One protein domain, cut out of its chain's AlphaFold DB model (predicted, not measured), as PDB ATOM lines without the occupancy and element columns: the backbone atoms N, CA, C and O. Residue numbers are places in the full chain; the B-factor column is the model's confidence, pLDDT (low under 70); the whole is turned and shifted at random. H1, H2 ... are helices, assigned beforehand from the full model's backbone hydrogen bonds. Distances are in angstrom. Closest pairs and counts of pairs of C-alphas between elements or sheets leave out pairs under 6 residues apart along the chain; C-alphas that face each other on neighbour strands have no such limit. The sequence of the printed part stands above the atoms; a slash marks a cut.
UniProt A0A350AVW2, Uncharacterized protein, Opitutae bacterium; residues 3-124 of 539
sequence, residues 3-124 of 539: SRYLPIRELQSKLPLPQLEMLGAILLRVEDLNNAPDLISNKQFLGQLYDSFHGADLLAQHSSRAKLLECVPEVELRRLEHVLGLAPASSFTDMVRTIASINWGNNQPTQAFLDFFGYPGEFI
ATOM      1  N   SER A   3      -8.567   2.088   1.194       79.56
ATOM      2  CA  SER A   3     -10.000   1.810   1.176       79.56
ATOM      3  C   SER A   3     -10.740   2.111   2.487       79.56
ATOM      4  O   SER A   3     -11.911   2.498   2.467       79.56
ATOM      5  N   ARG A   4     -10.067   1.992   3.641       83.56
ATOM      6  CA  ARG A   4     -10.636   2.299   4.964       83.56
ATOM      7  C   ARG A   4     -11.088   3.757   5.075       83.56
ATOM      8  O   ARG A   4     -12.143   4.032   5.657       83.56
ATOM      9  N   TYR A   5     -10.296   4.668   4.520       85.19
ATOM     10  CA  TYR A   5     -10.486   6.112   4.646       85.19
ATOM     11  C   TYR A   5     -11.422   6.663   3.574       85.19
ATOM     12  O   TYR A   5     -12.181   7.589   3.848       85.19
ATOM     13  N   LEU A   6     -11.439   6.060   2.384       85.69
ATOM     14  CA  LEU A   6     -12.281   6.540   1.294       85.69
ATOM     15  C   LEU A   6     -13.780   6.418   1.631       85.69
ATOM     16  O   LEU A   6     -14.233   5.386   2.146       85.69
ATOM     17  N   PRO A   7     -14.588   7.455   1.347       87.38
ATOM     18  CA  PRO A   7     -16.034   7.360   1.445       87.38
ATOM     19  C   PRO A   7     -16.578   6.437   0.352       87.38
ATOM     20  O   PRO A   7     -15.988   6.284  -0.718       87.38
ATOM     21  N   ILE A   8     -17.750   5.846   0.600       88.50
ATOM     22  CA  ILE A   8     -18.340   4.865  -0.320       88.50
ATOM     23  C   ILE A   8     -18.540   5.423  -1.737       88.50
ATOM     24  O   ILE A   8     -18.266   4.728  -2.705       88.50
ATOM     25  N   ARG A   9     -18.914   6.705  -1.865       87.38
ATOM     26  CA  ARG A   9     -19.087   7.378  -3.163       87.38
ATOM     27  C   ARG A   9     -17.791   7.468  -3.973       87.38
ATOM     28  O   ARG A   9     -17.828   7.328  -5.189       87.38
ATOM     29  N   GLU A  10     -16.655   7.683  -3.309       86.44
ATOM     30  CA  GLU A  10     -15.348   7.710  -3.979       86.44
ATOM     31  C   GLU A  10     -14.971   6.307  -4.468       86.44
ATOM     32  O   GLU A  10     -14.581   6.155  -5.625       86.44
ATOM     33  N   LEU A  11     -15.185   5.272  -3.645       86.56
ATOM     34  CA  LEU A  11     -14.984   3.875  -4.057       86.56
ATOM     35  C   LEU A  11     -15.864   3.513  -5.264       86.56
ATOM     36  O   LEU A  11     -15.361   2.991  -6.255       86.56
ATOM     37  N   GLN A  12     -17.153   3.858  -5.217       88.69
ATOM     38  CA  GLN A  12     -18.107   3.630  -6.306       88.69
ATOM     39  C   GLN A  12     -17.676   4.306  -7.614       88.69
ATOM     40  O   GLN A  12     -17.818   3.722  -8.680       88.69
ATOM     41  N   SER A  13     -17.092   5.507  -7.543       87.56
ATOM     42  CA  SER A  13     -16.632   6.245  -8.730       87.56
ATOM     43  C   SER A  13     -15.420   5.622  -9.435       87.56
ATOM     44  O   SER A  13     -15.139   5.953 -10.586       87.56
ATOM     45  N   LYS A  14     -14.677   4.745  -8.746       84.19
ATOM     46  CA  LYS A  14     -13.441   4.125  -9.248       84.19
ATOM     47  C   LYS A  14     -13.570   2.627  -9.512       84.19
ATOM     48  O   LYS A  14     -12.576   1.983  -9.859       84.19
ATOM     49  N   LEU A  15     -14.768   2.078  -9.340       86.94
ATOM     50  CA  LEU A  15     -15.073   0.668  -9.531       86.94
ATOM     51  C   LEU A  15     -16.112   0.483 -10.646       86.94
ATOM     52  O   LEU A  15     -16.916   1.378 -10.901       86.94
ATOM     53  N   PRO A  16     -16.097  -0.673 -11.329       85.94
ATOM     54  CA  PRO A  16     -16.990  -0.946 -12.448       85.94
ATOM     55  C   PRO A  16     -18.407  -1.282 -11.944       85.94
ATOM     56  O   PRO A  16     -18.765  -2.449 -11.811       85.94
ATOM     57  N   LEU A  17     -19.210  -0.260 -11.619       89.44
ATOM     58  CA  LEU A  17     -20.552  -0.449 -11.044       89.44
ATOM     59  C   LEU A  17     -21.474  -1.341 -11.889       89.44
ATOM     60  O   LEU A  17     -22.038  -2.264 -11.308       89.44
ATOM     61  N   PRO A  18     -21.585  -1.169 -13.225       90.12
ATOM     62  CA  PRO A  18     -22.457  -2.025 -14.036       90.12
ATOM     63  C   PRO A  18     -22.089  -3.510 -13.937       90.12
ATOM     64  O   PRO A  18     -22.952  -4.381 -13.881       90.12
ATOM     65  N   GLN A  19     -20.792  -3.810 -13.856       91.00
ATOM     66  CA  GLN A  19     -20.283  -5.170 -13.702       91.00
ATOM     67  C   GLN A  19     -20.572  -5.733 -12.304       91.00
ATOM     68  O   GLN A  19     -20.803  -6.931 -12.166       91.00
ATOM     69  N   LEU A  20     -20.593  -4.891 -11.265       90.88
ATOM     70  CA  LEU A  20     -20.991  -5.307  -9.916       90.88
ATOM     71  C   LEU A  20     -22.505  -5.545  -9.807       90.88
ATOM     72  O   LEU A  20     -22.913  -6.475  -9.118       90.88
ATOM     73  N   GLU A  21     -23.333  -4.766 -10.507       91.06
ATOM     74  CA  GLU A  21     -24.780  -5.020 -10.615       91.06
ATOM     75  C   GLU A  21     -25.047  -6.351 -11.323       91.06
ATOM     76  O   GLU A  21     -25.803  -7.190 -10.827       91.06
ATOM     77  N   MET A  22     -24.365  -6.575 -12.450       90.06
ATOM     78  CA  MET A  22     -24.410  -7.838 -13.183       90.06
ATOM     79  C   MET A  22     -23.966  -9.012 -12.306       90.06
ATOM     80  O   MET A  22     -24.645 -10.037 -12.270       90.06
ATOM     81  N   LEU A  23     -22.875  -8.855 -11.551       92.38
ATOM     82  CA  LEU A  23     -22.423  -9.868 -10.601       92.38
ATOM     83  C   LEU A  23     -23.492 -10.156  -9.541       92.38
ATOM     84  O   LEU A  23     -23.765 -11.320  -9.275       92.38
ATOM     85  N   GLY A  24     -24.143  -9.136  -8.977       90.69
ATOM     86  CA  GLY A  24     -25.246  -9.328  -8.030       90.69
ATOM     87  C   GLY A  24     -26.388 -10.172  -8.613       90.69
ATOM     88  O   GLY A  24     -26.890 -11.079  -7.946       90.69
ATOM     89  N   ALA A  25     -26.755  -9.935  -9.876       89.12
ATOM     90  CA  ALA A  25     -27.767 -10.727 -10.578       89.12
ATOM     91  C   ALA A  25     -27.325 -12.180 -10.834       89.12
ATOM     92  O   ALA A  25     -28.147 -13.093 -10.755       89.12
ATOM     93  N   ILE A  26     -26.038 -12.409 -11.106       91.31
ATOM     94  CA  ILE A  26     -25.477 -13.757 -11.255       91.31
ATOM     95  C   ILE A  26     -25.462 -14.480  -9.903       91.31
ATOM     96  O   ILE A  26     -25.942 -15.608  -9.816       91.31
ATOM     97  N   LEU A  27     -24.982 -13.830  -8.838       90.56
ATOM     98  CA  LEU A  27     -24.908 -14.404  -7.488       90.56
ATOM     99  C   LEU A  27     -26.281 -14.822  -6.959       90.56
ATOM    100  O   LEU A  27     -26.389 -15.875  -6.342       90.56
ATOM    101  N   LEU A  28     -27.332 -14.049  -7.266       88.69
ATOM    102  CA  LEU A  28     -28.715 -14.423  -6.960       88.69
ATOM    103  C   LEU A  28     -29.052 -15.837  -7.462       88.69
ATOM    104  O   LEU A  28     -29.717 -16.587  -6.757       88.69
ATOM    105  N   ARG A  29     -28.585 -16.193  -8.667       85.56
ATOM    106  CA  ARG A  29     -28.833 -17.501  -9.288       85.56
ATOM    107  C   ARG A  29     -27.875 -18.579  -8.790       85.56
ATOM    108  O   ARG A  29     -28.326 -19.680  -8.509       85.56
ATOM    109  N   VAL A  30     -26.577 -18.278  -8.703       85.44
ATOM    110  CA  VAL A  30     -25.547 -19.273  -8.339       85.44
ATOM    111  C   VAL A  30     -25.691 -19.733  -6.890       85.44
ATOM    112  O   VAL A  30     -25.500 -20.904  -6.587       85.44
ATOM    113  N   GLU A  31     -26.005 -18.814  -5.978       85.19
ATOM    114  CA  GLU A  31     -26.105 -19.112  -4.547       85.19
ATOM    115  C   GLU A  31     -27.540 -19.389  -4.072       85.19
ATOM    116  O   GLU A  31     -27.745 -19.553  -2.870       85.19
ATOM    117  N   ASP A  32     -28.517 -19.436  -4.985       79.94
ATOM    118  CA  ASP A  32     -29.946 -19.627  -4.679       79.94
ATOM    119  C   ASP A  32     -30.447 -18.662  -3.582       79.94
ATOM    120  O   ASP A  32     -31.019 -19.039  -2.556       79.94
ATOM    121  N   LEU A  33     -30.142 -17.369  -3.757       80.25
ATOM    122  CA  LEU A  33     -30.472 -16.338  -2.773       80.25
ATOM    123  C   LEU A  33     -31.910 -15.843  -2.959       80.25
ATOM    124  O   LEU A  33     -32.435 -15.763  -4.063       80.25
ATOM    125  N   ASN A  34     -32.527 -15.378  -1.870       76.19
ATOM    126  CA  ASN A  34     -33.847 -14.740  -1.945       76.19
ATOM    127  C   ASN A  34     -33.808 -13.353  -2.612       76.19
ATOM    128  O   ASN A  34     -34.815 -12.902  -3.146       76.19
ATOM    129  N   ASN A  35     -32.672 -12.651  -2.533       78.31
ATOM    130  CA  ASN A  35     -32.454 -11.326  -3.115       78.31
ATOM    131  C   ASN A  35     -30.995 -11.190  -3.558       78.31
ATOM    132  O   ASN A  35     -30.103 -11.762  -2.929       78.31
ATOM    133  N   ALA A  36     -30.758 -10.406  -4.613       80.44
ATOM    134  CA  ALA A  36     -29.409 -10.143  -5.092       80.44
ATOM    135  C   ALA A  36     -28.612  -9.411  -3.998       80.44
ATOM    136  O   ALA A  36     -29.148  -8.486  -3.375       80.44
ATOM    137  N   PRO A  37     -27.353  -9.802  -3.737       83.94
ATOM    138  CA  PRO A  37     -26.538  -9.120  -2.748       83.94
ATOM    139  C   PRO A  37     -26.275  -7.682  -3.201       83.94
ATOM    140  O   PRO A  37     -25.842  -7.440  -4.329       83.94
ATOM    141  N   ASP A  38     -26.497  -6.720  -2.305       85.06
ATOM    142  CA  ASP A  38     -26.139  -5.323  -2.556       85.06
ATOM    143  C   ASP A  38     -24.627  -5.130  -2.376       85.06
ATOM    144  O   ASP A  38     -24.119  -4.745  -1.317       85.06
ATOM    145  N   LEU A  39     -23.892  -5.449  -3.440       87.38
ATOM    146  CA  LEU A  39     -22.440  -5.309  -3.497       87.38
ATOM    147  C   LEU A  39     -22.000  -3.838  -3.490       87.38
ATOM    148  O   LEU A  39     -20.905  -3.521  -3.024       87.38
ATOM    149  N   ILE A  40     -22.846  -2.937  -3.989       87.69
ATOM    150  CA  ILE A  40     -22.501  -1.539  -4.279       87.69
ATOM    151  C   ILE A  40     -22.679  -0.656  -3.046       87.69
ATOM    152  O   ILE A  40     -22.031   0.383  -2.934       87.69
ATOM    153  N   SER A  41     -23.495  -1.075  -2.083       87.38
ATOM    154  CA  SER A  41     -23.582  -0.425  -0.771       87.38
ATOM    155  C   SER A  41     -22.615  -1.013   0.265       87.38
ATOM    156  O   SER A  41     -22.437  -0.447   1.347       87.38
ATOM    157  N   ASN A  42     -21.938  -2.125  -0.039       88.31
ATOM    158  CA  ASN A  42     -21.011  -2.768   0.888       88.31
ATOM    159  C   ASN A  42     -19.619  -2.111   0.851       88.31
ATOM    160  O   ASN A  42     -18.733  -2.523   0.103       88.31
ATOM    161  N   LYS A  43     -19.388  -1.114   1.721       88.25
ATOM    162  CA  LYS A  43     -18.100  -0.397   1.810       88.25
ATOM    163  C   LYS A  43     -16.898  -1.335   1.997       88.25
ATOM    164  O   LYS A  43     -15.844  -1.073   1.423       88.25
ATOM    165  N   GLN A  44     -17.028  -2.394   2.799       86.94
ATOM    166  CA  GLN A  44     -15.920  -3.318   3.055       86.94
ATOM    167  C   GLN A  44     -15.538  -4.079   1.782       86.94
ATOM    168  O   GLN A  44     -14.356  -4.154   1.450       86.94
ATOM    169  N   PHE A  45     -16.533  -4.585   1.052       88.19
ATOM    170  CA  PHE A  45     -16.321  -5.290  -0.208       88.19
ATOM    171  C   PHE A  45     -15.754  -4.369  -1.293       88.19
ATOM    172  O   PHE A  45     -14.733  -4.691  -1.896       88.19
ATOM    173  N   LEU A  46     -16.337  -3.178  -1.481       89.69
ATOM    174  CA  LEU A  46     -15.788  -2.186  -2.413       89.69
ATOM    175  C   LEU A  46     -14.354  -1.803  -2.054       89.69
ATOM    176  O   LEU A  46     -13.528  -1.611  -2.937       89.69
ATOM    177  N   GLY A  47     -14.045  -1.703  -0.762       86.75
ATOM    178  CA  GLY A  47     -12.695  -1.431  -0.302       86.75
ATOM    179  C   GLY A  47     -11.701  -2.521  -0.700       86.75
ATOM    180  O   GLY A  47     -10.632  -2.213  -1.217       86.75
ATOM    181  N   GLN A  48     -12.083  -3.785  -0.531       86.12
ATOM    182  CA  GLN A  48     -11.277  -4.931  -0.949       86.12
ATOM    183  C   GLN A  48     -11.073  -4.970  -2.472       86.12
ATOM    184  O   GLN A  48      -9.951  -5.174  -2.929       86.12
ATOM    185  N   LEU A  49     -12.132  -4.731  -3.257       87.38
ATOM    186  CA  LEU A  49     -12.038  -4.621  -4.719       87.38
ATOM    187  C   LEU A  49     -11.099  -3.495  -5.136       87.38
ATOM    188  O   LEU A  49     -10.264  -3.663  -6.020       87.38
ATOM    189  N   TYR A  50     -11.235  -2.349  -4.475       86.81
ATOM    190  CA  TYR A  50     -10.421  -1.181  -4.738       86.81
ATOM    191  C   TYR A  50      -8.937  -1.483  -4.541       86.81
ATOM    192  O   TYR A  50      -8.134  -1.257  -5.448       86.81
ATOM    193  N   ASP A  51      -8.589  -2.042  -3.382       82.31
ATOM    194  CA  ASP A  51      -7.213  -2.404  -3.052       82.31
ATOM    195  C   ASP A  51      -6.672  -3.478  -4.012       82.31
ATOM    196  O   ASP A  51      -5.500  -3.433  -4.378       82.31
ATOM    197  N   SER A  52      -7.521  -4.404  -4.476       82.44
ATOM    198  CA  SER A  52      -7.135  -5.428  -5.452       82.44
ATOM    199  C   SER A  52      -6.888  -4.882  -6.861       82.44
ATOM    200  O   SER A  52      -6.060  -5.446  -7.572       82.44
ATOM    201  N   PHE A  53      -7.618  -3.855  -7.302       84.25
ATOM    202  CA  PHE A  53      -7.505  -3.329  -8.670       84.25
ATOM    203  C   PHE A  53      -6.450  -2.233  -8.791       84.25
ATOM    204  O   PHE A  53      -5.768  -2.147  -9.807       84.25
ATOM    205  N   HIS A  54      -6.318  -1.395  -7.761       80.12
ATOM    206  CA  HIS A  54      -5.491  -0.187  -7.811       80.12
ATOM    207  C   HIS A  54      -4.277  -0.246  -6.878       80.12
ATOM    208  O   HIS A  54      -3.361   0.553  -7.033       80.12
ATOM    209  N   GLY A  55      -4.244  -1.149  -5.890       78.31
ATOM    210  CA  GLY A  55      -3.131  -1.240  -4.942       78.31
ATOM    211  C   GLY A  55      -2.807   0.109  -4.282       78.31
ATOM    212  O   GLY A  55      -3.683   0.756  -3.703       78.31
ATOM    213  N   ALA A  56      -1.545   0.539  -4.381       75.06
ATOM    214  CA  ALA A  56      -1.071   1.831  -3.879       75.06
ATOM    215  C   ALA A  56      -1.084   2.963  -4.931       75.06
ATOM    216  O   ALA A  56      -0.590   4.055  -4.647       75.06
ATOM    217  N   ASP A  57      -1.654   2.752  -6.124       77.19
ATOM    218  CA  ASP A  57      -1.541   3.687  -7.257       77.19
ATOM    219  C   ASP A  57      -2.111   5.085  -6.948       77.19
ATOM    220  O   ASP A  57      -1.596   6.098  -7.430       77.19
ATOM    221  N   LEU A  58      -3.126   5.183  -6.074       76.62
ATOM    222  CA  LEU A  58      -3.637   6.482  -5.605       76.62
ATOM    223  C   LEU A  58      -2.592   7.307  -4.876       76.62
ATOM    224  O   LEU A  58      -2.634   8.535  -4.954       76.62
ATOM    225  N   LEU A  59      -1.703   6.652  -4.128       78.69
ATOM    226  CA  LEU A  59      -0.679   7.356  -3.376       78.69
ATOM    227  C   LEU A  59       0.343   7.965  -4.327       78.69
ATOM    228  O   LEU A  59       0.835   9.050  -4.044       78.69
ATOM    229  N   ALA A  60       0.610   7.356  -5.482       77.12
ATOM    230  CA  ALA A  60       1.556   7.903  -6.451       77.12
ATOM    231  C   ALA A  60       1.091   9.242  -7.056       77.12
ATOM    232  O   ALA A  60       1.901  10.135  -7.299       77.12
ATOM    233  N   GLN A  61      -0.217   9.426  -7.255       80.50
ATOM    234  CA  GLN A  61      -0.771  10.630  -7.875       80.50
ATOM    235  C   GLN A  61      -1.054  11.738  -6.851       80.50
ATOM    236  O   GLN A  61      -1.904  11.581  -5.979       80.50
ATOM    237  N   HIS A  62      -0.427  12.909  -7.007       81.25
ATOM    238  CA  HIS A  62      -0.585  14.046  -6.083       81.25
ATOM    239  C   HIS A  62      -2.053  14.452  -5.838       81.25
ATOM    240  O   HIS A  62      -2.474  14.622  -4.695       81.25
ATOM    241  N   SER A  63      -2.852  14.605  -6.901       81.12
ATOM    242  CA  SER A  63      -4.265  15.003  -6.794       81.12
ATOM    243  C   SER A  63      -5.120  13.953  -6.079       81.12
ATOM    244  O   SER A  63      -5.980  14.301  -5.272       81.12
ATOM    245  N   SER A  64      -4.864  12.675  -6.349       81.88
ATOM    246  CA  SER A  64      -5.533  11.538  -5.711       81.88
ATOM    247  C   SER A  64      -5.134  11.407  -4.238       81.88
ATOM    248  O   SER A  64      -5.994  11.202  -3.382       81.88
ATOM    249  N   ARG A  65      -3.851  11.614  -3.925       87.06
ATOM    250  CA  ARG A  65      -3.327  11.613  -2.558       87.06
ATOM    251  C   ARG A  65      -3.925  12.737  -1.719       87.06
ATOM    252  O   ARG A  65      -4.327  12.483  -0.592       87.06
ATOM    253  N   ALA A  66      -4.030  13.951  -2.258       85.81
ATOM    254  CA  ALA A  66      -4.643  15.073  -1.545       85.81
ATOM    255  C   ALA A  66      -6.088  14.750  -1.123       85.81
ATOM    256  O   ALA A  66      -6.411  14.837   0.058       85.81
ATOM    257  N   LYS A  67      -6.912  14.262  -2.060       85.12
ATOM    258  CA  LYS A  67      -8.298  13.845  -1.781       85.12
ATOM    259  C   LYS A  67      -8.394  12.723  -0.748       85.12
ATOM    260  O   LYS A  67      -9.288  12.725   0.093       85.12
ATOM    261  N   LEU A  68      -7.478  11.756  -0.801       86.88
ATOM    262  CA  LEU A  68      -7.409  10.700   0.203       86.88
ATOM    263  C   LEU A  68      -7.126  11.276   1.592       86.88
ATOM    264  O   LEU A  68      -7.801  10.914   2.551       86.88
ATOM    265  N   LEU A  69      -6.133  12.158   1.701       88.62
ATOM    266  CA  LEU A  69      -5.718  12.746   2.971       88.62
ATOM    267  C   LEU A  69      -6.829  13.610   3.580       88.62
ATOM    268  O   LEU A  69      -7.016  13.559   4.788       88.62
ATOM    269  N   GLU A  70      -7.644  14.296   2.774       89.50
ATOM    270  CA  GLU A  70      -8.852  14.994   3.257       89.50
ATOM    271  C   GLU A  70      -9.838  14.061   3.985       89.50
ATOM    272  O   GLU A  70     -10.606  14.512   4.834       89.50
ATOM    273  N   CYS A  71      -9.805  12.757   3.690       88.00
ATOM    274  CA  CYS A  71     -10.653  11.748   4.325       88.00
ATOM    275  C   CYS A  71     -10.015  11.100   5.572       88.00
ATOM    276  O   CYS A  71     -10.673  10.314   6.259       88.00
ATOM    277  N   VAL A  72      -8.740  11.378   5.870       89.50
ATOM    278  CA  VAL A  72      -8.026  10.810   7.024       89.50
ATOM    279  C   VAL A  72      -8.274  11.682   8.265       89.50
ATOM    280  O   VAL A  72      -8.153  12.905   8.183       89.50
ATOM    281  N   PRO A  73      -8.593  11.097   9.438       91.44
ATOM    282  CA  PRO A  73      -8.778  11.870  10.665       91.44
ATOM    283  C   PRO A  73      -7.548  12.722  11.007       91.44
ATOM    284  O   PRO A  73      -6.423  12.222  10.971       91.44
ATOM    285  N   GLU A  74      -7.755  13.977  11.427       90.31
ATOM    286  CA  GLU A  74      -6.655  14.911  11.737       90.31
ATOM    287  C   GLU A  74      -5.653  14.323  12.741       90.31
ATOM    288  O   GLU A  74      -4.448  14.476  12.575       90.31
ATOM    289  N   VAL A  75      -6.126  13.586  13.750       90.06
ATOM    290  CA  VAL A  75      -5.259  12.940  14.750       90.06
ATOM    291  C   VAL A  75      -4.289  11.941  14.111       90.06
ATOM    292  O   VAL A  75      -3.145  11.830  14.550       90.06
ATOM    293  N   GLU A  76      -4.721  11.212  13.082       90.69
ATOM    294  CA  GLU A  76      -3.866  10.269  12.361       90.69
ATOM    295  C   GLU A  76      -2.919  11.003  11.403       90.69
ATOM    296  O   GLU A  76      -1.735  10.672  11.353       90.69
ATOM    297  N   LEU A  77      -3.390  12.058  10.727       89.88
ATOM    298  CA  LEU A  77      -2.528  12.893   9.884       89.88
ATOM    299  C   LEU A  77      -1.444  13.624  10.677       89.88
ATOM    300  O   LEU A  77      -0.316  13.694  10.207       89.88
ATOM    301  N   ARG A  78      -1.729  14.093  11.897       89.31
ATOM    302  CA  ARG A  78      -0.723  14.677  12.804       89.31
ATOM    303  C   ARG A  78       0.375  13.674  13.163       89.31
ATOM    304  O   ARG A  78       1.538  14.045  13.295       89.31
ATOM    305  N   ARG A  79       0.029  12.387  13.310       89.00
ATOM    306  CA  ARG A  79       1.029  11.324  13.512       89.00
ATOM    307  C   ARG A  79       1.873  11.133  12.259       89.00
ATOM    308  O   ARG A  79       3.089  11.026  12.375       89.00
ATOM    309  N   LEU A  80       1.244  11.127  11.086       88.56
ATOM    310  CA  LEU A  80       1.948  11.025   9.812       88.56
ATOM    311  C   LEU A  80       2.881  12.231   9.589       88.56
ATOM    312  O   LEU A  80       4.043  12.035   9.260       88.56
ATOM    313  N   GLU A  81       2.423  13.455   9.866       89.06
ATOM    314  CA  GLU A  81       3.207  14.703   9.842       89.06
ATOM    315  C   GLU A  81       4.481  14.587  10.695       89.06
ATOM    316  O   GLU A  81       5.579  14.894  10.226       89.06
ATOM    317  N   HIS A  82       4.345  14.059  11.917       88.00
ATOM    318  CA  HIS A  82       5.470  13.821  12.821       88.00
ATOM    319  C   HIS A  82       6.428  12.737  12.301       88.00
ATOM    320  O   HIS A  82       7.643  12.917  12.350       88.00
ATOM    321  N   VAL A  83       5.910  11.608  11.800       87.81
ATOM    322  CA  VAL A  83       6.733  10.519  11.230       87.81
ATOM    323  C   VAL A  83       7.520  10.997  10.007       87.81
ATOM    324  O   VAL A  83       8.665  10.597   9.815       87.81
ATOM    325  N   LEU A  84       6.931  11.888   9.211       86.94
ATOM    326  CA  LEU A  84       7.551  12.480   8.026       86.94
ATOM    327  C   LEU A  84       8.555  13.600   8.353       86.94
ATOM    328  O   LEU A  84       9.197  14.116   7.439       86.94
ATOM    329  N   GLY A  85       8.697  13.989   9.626       85.25
ATOM    330  CA  GLY A  85       9.608  15.054  10.053       85.25
ATOM    331  C   GLY A  85       9.218  16.444   9.539       85.25
ATOM    332  O   GLY A  85      10.084  17.304   9.378       85.25
ATOM    333  N   LEU A  86       7.934  16.666   9.247       86.25
ATOM    334  CA  LEU A  86       7.425  17.946   8.758       86.25
ATOM    335  C   LEU A  86       7.198  18.929   9.917       86.25
ATOM    336  O   LEU A  86       6.879  18.537  11.040       86.25
ATOM    337  N   ALA A  87       7.347  20.227   9.638       85.69
ATOM    338  CA  ALA A  87       6.997  21.264  10.605       85.69
ATOM    339  C   ALA A  87       5.476  21.261  10.864       85.69
ATOM    340  O   ALA A  87       4.722  21.117   9.899       85.69
ATOM    341  N   PRO A  88       5.012  21.470  12.113       83.31
ATOM    342  CA  PRO A  88       3.590  21.425  12.435       83.31
ATOM    343  C   PRO A  88       2.796  22.465  11.639       83.31
ATOM    344  O   PRO A  88       3.011  23.670  11.783       83.31
ATOM    345  N   ALA A  89       1.854  22.007  10.823       84.19
ATOM    346  CA  ALA A  89       1.010  22.874  10.023       84.19
ATOM    347  C   ALA A  89       0.020  23.671  10.887       84.19
ATOM    348  O   ALA A  89      -0.566  23.154  11.850       84.19
ATOM    349  N   SER A  90      -0.201  24.927  10.487       84.19
ATOM    350  CA  SER A  90      -1.108  25.893  11.121       84.19
ATOM    351  C   SER A  90      -2.587  25.540  10.979       84.19
ATOM    352  O   SER A  90      -3.387  25.917  11.831       84.19
ATOM    353  N   SER A  91      -2.959  24.827   9.917       90.19
ATOM    354  CA  SER A  91      -4.336  24.410   9.644       90.19
ATOM    355  C   SER A  91      -4.388  22.999   9.054       90.19
ATOM    356  O   SER A  91      -3.396  22.505   8.514       90.19
ATOM    357  N   PHE A  92      -5.555  22.353   9.132       87.38
ATOM    358  CA  PHE A  92      -5.787  21.036   8.525       87.38
ATOM    359  C   PHE A  92      -5.530  21.048   7.011       87.38
ATOM    360  O   PHE A  92      -4.862  20.164   6.482       87.38
ATOM    361  N   THR A  93      -5.995  22.089   6.316       88.94
ATOM    362  CA  THR A  93      -5.800  22.241   4.868       88.94
ATOM    363  C   THR A  93      -4.322  22.385   4.505       88.94
ATOM    364  O   THR A  93      -3.864  21.775   3.537       88.94
ATOM    365  N   ASP A  94      -3.556  23.144   5.295       87.38
ATOM    366  CA  ASP A  94      -2.110  23.280   5.095       87.38
ATOM    367  C   ASP A  94      -1.395  21.946   5.328       87.38
ATOM    368  O   ASP A  94      -0.512  21.581   4.557       87.38
ATOM    369  N   MET A  95      -1.813  21.188   6.345       88.50
ATOM    370  CA  MET A  95      -1.267  19.864   6.641       88.50
ATOM    371  C   MET A  95      -1.477  18.900   5.475       88.50
ATOM    372  O   MET A  95      -0.518  18.299   4.994       88.50
ATOM    373  N   VAL A  96      -2.715  18.792   4.984       89.94
ATOM    374  CA  VAL A  96      -3.056  17.948   3.832       89.94
ATOM    375  C   VAL A  96      -2.216  18.342   2.624       89.94
ATOM    376  O   VAL A  96      -1.625  17.474   1.986       89.94
ATOM    377  N   ARG A  97      -2.106  19.641   2.327       88.25
ATOM    378  CA  ARG A  97      -1.327  20.140   1.190       88.25
ATOM    379  C   ARG A  97       0.162  19.818   1.324       88.25
ATOM    380  O   ARG A  97       0.762  19.349   0.360       88.25
ATOM    381  N   THR A  98       0.752  20.049   2.497       87.75
ATOM    382  CA  THR A  98       2.174  19.778   2.745       87.75
ATOM    383  C   THR A  98       2.458  18.280   2.653       87.75
ATOM    384  O   THR A  98       3.352  17.880   1.908       87.75
ATOM    385  N   ILE A  99       1.659  17.435   3.313       88.12
ATOM    386  CA  ILE A  99       1.796  15.973   3.247       88.12
ATOM    387  C   ILE A  99       1.590  15.472   1.802       88.12
ATOM    388  O   ILE A  99       2.369  14.654   1.308       88.12
ATOM    389  N   ALA A 100       0.598  15.996   1.074       88.25
ATOM    390  CA  ALA A 100       0.332  15.620  -0.315       88.25
ATOM    391  C   ALA A 100       1.477  15.987  -1.274       88.25
ATOM    392  O   ALA A 100       1.734  15.248  -2.225       88.25
ATOM    393  N   SER A 101       2.179  17.093  -1.002       87.31
ATOM    394  CA  SER A 101       3.269  17.622  -1.834       87.31
ATOM    395  C   SER A 101       4.571  16.816  -1.781       87.31
ATOM    396  O   SER A 101       5.485  17.074  -2.565       87.31
ATOM    397  N   ILE A 102       4.665  15.833  -0.880       87.06
ATOM    398  CA  ILE A 102       5.841  14.973  -0.757       87.06
ATOM    399  C   ILE A 102       6.119  14.263  -2.080       87.06
ATOM    400  O   ILE A 102       5.235  13.649  -2.684       87.06
ATOM    401  N   ASN A 103       7.377  14.317  -2.510       85.00
ATOM    402  CA  ASN A 103       7.796  13.660  -3.734       85.00
ATOM    403  C   ASN A 103       7.645  12.134  -3.612       85.00
ATOM    404  O   ASN A 103       8.221  11.524  -2.708       85.00
ATOM    405  N   TRP A 104       6.893  11.529  -4.530       83.62
ATOM    406  CA  TRP A 104       6.742  10.077  -4.601       83.62
ATOM    407  C   TRP A 104       7.945   9.469  -5.313       83.62
ATOM    408  O   TRP A 104       8.264   9.867  -6.432       83.62
ATOM    409  N   GLY A 105       8.613   8.510  -4.688       84.00
ATOM    410  CA  GLY A 105       9.772   7.847  -5.281       84.00
ATOM    411  C   GLY A 105      10.445   6.907  -4.293       84.00
ATOM    412  O   GLY A 105       9.932   6.686  -3.199       84.00
ATOM    413  N   ASN A 106      11.622   6.387  -4.642       83.62
ATOM    414  CA  ASN A 106      12.411   5.587  -3.708       83.62
ATOM    415  C   ASN A 106      13.020   6.464  -2.601       83.62
ATOM    416  O   ASN A 106      14.153   6.934  -2.707       83.62
ATOM    417  N   ASN A 107      12.237   6.768  -1.569       85.88
ATOM    418  CA  ASN A 107      12.643   7.628  -0.468       85.88
ATOM    419  C   ASN A 107      11.925   7.253   0.840       85.88
ATOM    420  O   ASN A 107      10.862   6.630   0.840       85.88
ATOM    421  N   GLN A 108      12.510   7.663   1.969       86.94
ATOM    422  CA  GLN A 108      11.954   7.402   3.299       86.94
ATOM    423  C   GLN A 108      10.515   7.939   3.476       86.94
ATOM    424  O   GLN A 108       9.701   7.218   4.052       86.94
ATOM    425  N   PRO A 109      10.142   9.135   2.970       88.44
ATOM    426  CA  PRO A 109       8.754   9.592   3.020       88.44
ATOM    427  C   PRO A 109       7.761   8.638   2.345       88.44
ATOM    428  O   PRO A 109       6.708   8.358   2.908       88.44
ATOM    429  N   THR A 110       8.094   8.100   1.170       87.88
ATOM    430  CA  THR A 110       7.236   7.149   0.445       87.88
ATOM    431  C   THR A 110       7.070   5.848   1.230       87.88
ATOM    432  O   THR A 110       5.945   5.376   1.378       87.88
ATOM    433  N   GLN A 111       8.146   5.320   1.827       88.12
ATOM    434  CA  GLN A 111       8.062   4.177   2.746       88.12
ATOM    435  C   GLN A 111       7.125   4.474   3.927       88.12
ATOM    436  O   GLN A 111       6.223   3.691   4.203       88.12
ATOM    437  N   ALA A 112       7.278   5.632   4.577       87.06
ATOM    438  CA  ALA A 112       6.428   6.023   5.700       87.06
ATOM    439  C   ALA A 112       4.943   6.133   5.308       87.06
ATOM    440  O   ALA A 112       4.067   5.758   6.085       87.06
ATOM    441  N   PHE A 113       4.651   6.610   4.092       86.94
ATOM    442  CA  PHE A 113       3.301   6.601   3.532       86.94
ATOM    443  C   PHE A 113       2.751   5.182   3.368       86.94
ATOM    444  O   PHE A 113       1.624   4.908   3.784       86.94
ATOM    445  N   LEU A 114       3.528   4.288   2.757       86.75
ATOM    446  CA  LEU A 114       3.117   2.902   2.533       86.75
ATOM    447  C   LEU A 114       2.872   2.185   3.862       86.75
ATOM    448  O   LEU A 114       1.811   1.583   4.026       86.75
ATOM    449  N   ASP A 115       3.769   2.349   4.834       87.94
ATOM    450  CA  ASP A 115       3.640   1.779   6.178       87.94
ATOM    451  C   ASP A 115       2.391   2.300   6.895       87.94
ATOM    452  O   ASP A 115       1.628   1.520   7.469       87.94
ATOM    453  N   PHE A 116       2.131   3.611   6.817       88.06
ATOM    454  CA  PHE A 116       0.950   4.233   7.417       88.06
ATOM    455  C   PHE A 116      -0.354   3.643   6.865       88.06
ATOM    456  O   PHE A 116      -1.287   3.363   7.621       88.06
ATOM    457  N   PHE A 117      -0.425   3.415   5.552       85.69
ATOM    458  CA  PHE A 117      -1.608   2.831   4.923       85.69
ATOM    459  C   PHE A 117      -1.617   1.291   4.919       85.69
ATOM    460  O   PHE A 117      -2.652   0.698   4.590       85.69
ATOM    461  N   GLY A 118      -0.531   0.641   5.343       83.12
ATOM    462  CA  GLY A 118      -0.390  -0.812   5.429       83.12
ATOM    463  C   GLY A 118      -0.131  -1.502   4.087       83.12
ATOM    464  O   GLY A 118      -0.621  -2.611   3.882       83.12
ATOM    465  N   TYR A 119       0.583  -0.851   3.166       82.12
ATOM    466  CA  TYR A 119       1.068  -1.470   1.929       82.12
ATOM    467  C   TYR A 119       2.493  -2.005   2.115       82.12
ATOM    468  O   TYR A 119       3.289  -1.384   2.817       82.12
ATOM    469  N   PRO A 120       2.844  -3.140   1.483       76.88
ATOM    470  CA  PRO A 120       4.203  -3.658   1.527       76.88
ATOM    471  C   PRO A 120       5.181  -2.721   0.805       76.88
ATOM    472  O   PRO A 120       4.808  -2.017  -0.136       76.88
ATOM    473  N   GLY A 121       6.460  -2.791   1.184       75.00
ATOM    474  CA  GLY A 121       7.540  -2.029   0.544       75.00
ATOM    475  C   GLY A 121       7.726  -2.318  -0.956       75.00
ATOM    476  O   GLY A 121       8.369  -1.539  -1.644       75.00
ATOM    477  N   GLU A 122       7.110  -3.381  -1.492       73.00
ATOM    478  CA  GLU A 122       7.053  -3.683  -2.936       73.00
ATOM    479  C   GLU A 122       6.388  -2.563  -3.769       73.00
ATOM    480  O   GLU A 122       6.593  -2.506  -4.978       73.00
ATOM    481  N   PHE A 123       5.598  -1.681  -3.140       76.50
ATOM    482  CA  PHE A 123       4.981  -0.512  -3.782       76.50
ATOM    483  C   PHE A 123       5.862   0.742  -3.768       76.50
ATOM    484  O   PHE A 123       5.456   1.774  -4.306       76.50
ATOM    485  N   ILE A 124       7.044   0.691  -3.142       79.81
ATOM    486  CA  ILE A 124       8.022   1.763  -3.301       79.81
ATOM    487  C   ILE A 124       8.433   1.747  -4.770       79.81
ATOM    488  O   ILE A 124       8.887   0.701  -5.245       79.81
TER     489      ILE A 124
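What this domain is: This is residues 3 to 124 of the 539 residues of an uncharacterized protein of Opitutae bacterium (UniProt A0A350AVW2). The domain is a loose head with a long arm: H5, H6, H7 and H8 cluster at one end, while H1, H2, H3 and residues 31 to 42 form the arm, with H4 between. H2 makes the far part of the arm, and the link after it folds back toward H1. There are 122 printed residues with eight named helices, H1 to H8 in order, and no named strand: all helix. The whole is loose, with a radius of gyration of the C-alphas of 17.4 A and spans of 57 by 30 by 20 A.

How they stand to each other: Start at H1, residues 8 to 13, which touches H3, residues 43 to 54, the same way at a tilt of 38 degrees, only just steep; their closest C-alphas, Ile 8 and Lys 43, are 5.7 A apart. Next, H2, residues 17 to 30, touches no helix. H4, residues 57 to 60, touches H5, residues 62 to 70, only at the corner and only just, with 3 pairs of C-alphas within 8 A, the closest being Leu 59 and Arg 65 at 5.1 A. H6, residues 74 to 83, touches H7, residues 92 to 100, at a steep tilt of 42 degrees, closest at C-alphas 81 and 99, 6.9 A. H7 touches H5, closest at C-alphas 100 and 66, 5.2 A. H8, residues 108 to 117, touches H6, closest at C-alphas 112 and 83, 7.1 A. Each O i to N i+4 pair is within hydrogen-bond range in H1, H3, H5, H6, H7 and H8; H2 has 9 of 10, and H4 is too short for one.

Where its parts are: Find C-alpha 8 at (-18.340, 4.865, -0.320), where H1 begins. H2 runs 19.7 A from C-alpha 17, H3 15.9 A from C-alpha 43. H8 runs 14.4 A to C-alpha 117 at (-1.608, 2.831, 4.923).

The domain as a whole: The C-alphas farthest apart, Asp 32 and Ala 87, are 57.2 A apart. The link from H2 to H3 is long; the printed part has no cut, and no printed residue is under 70 in pLDDT.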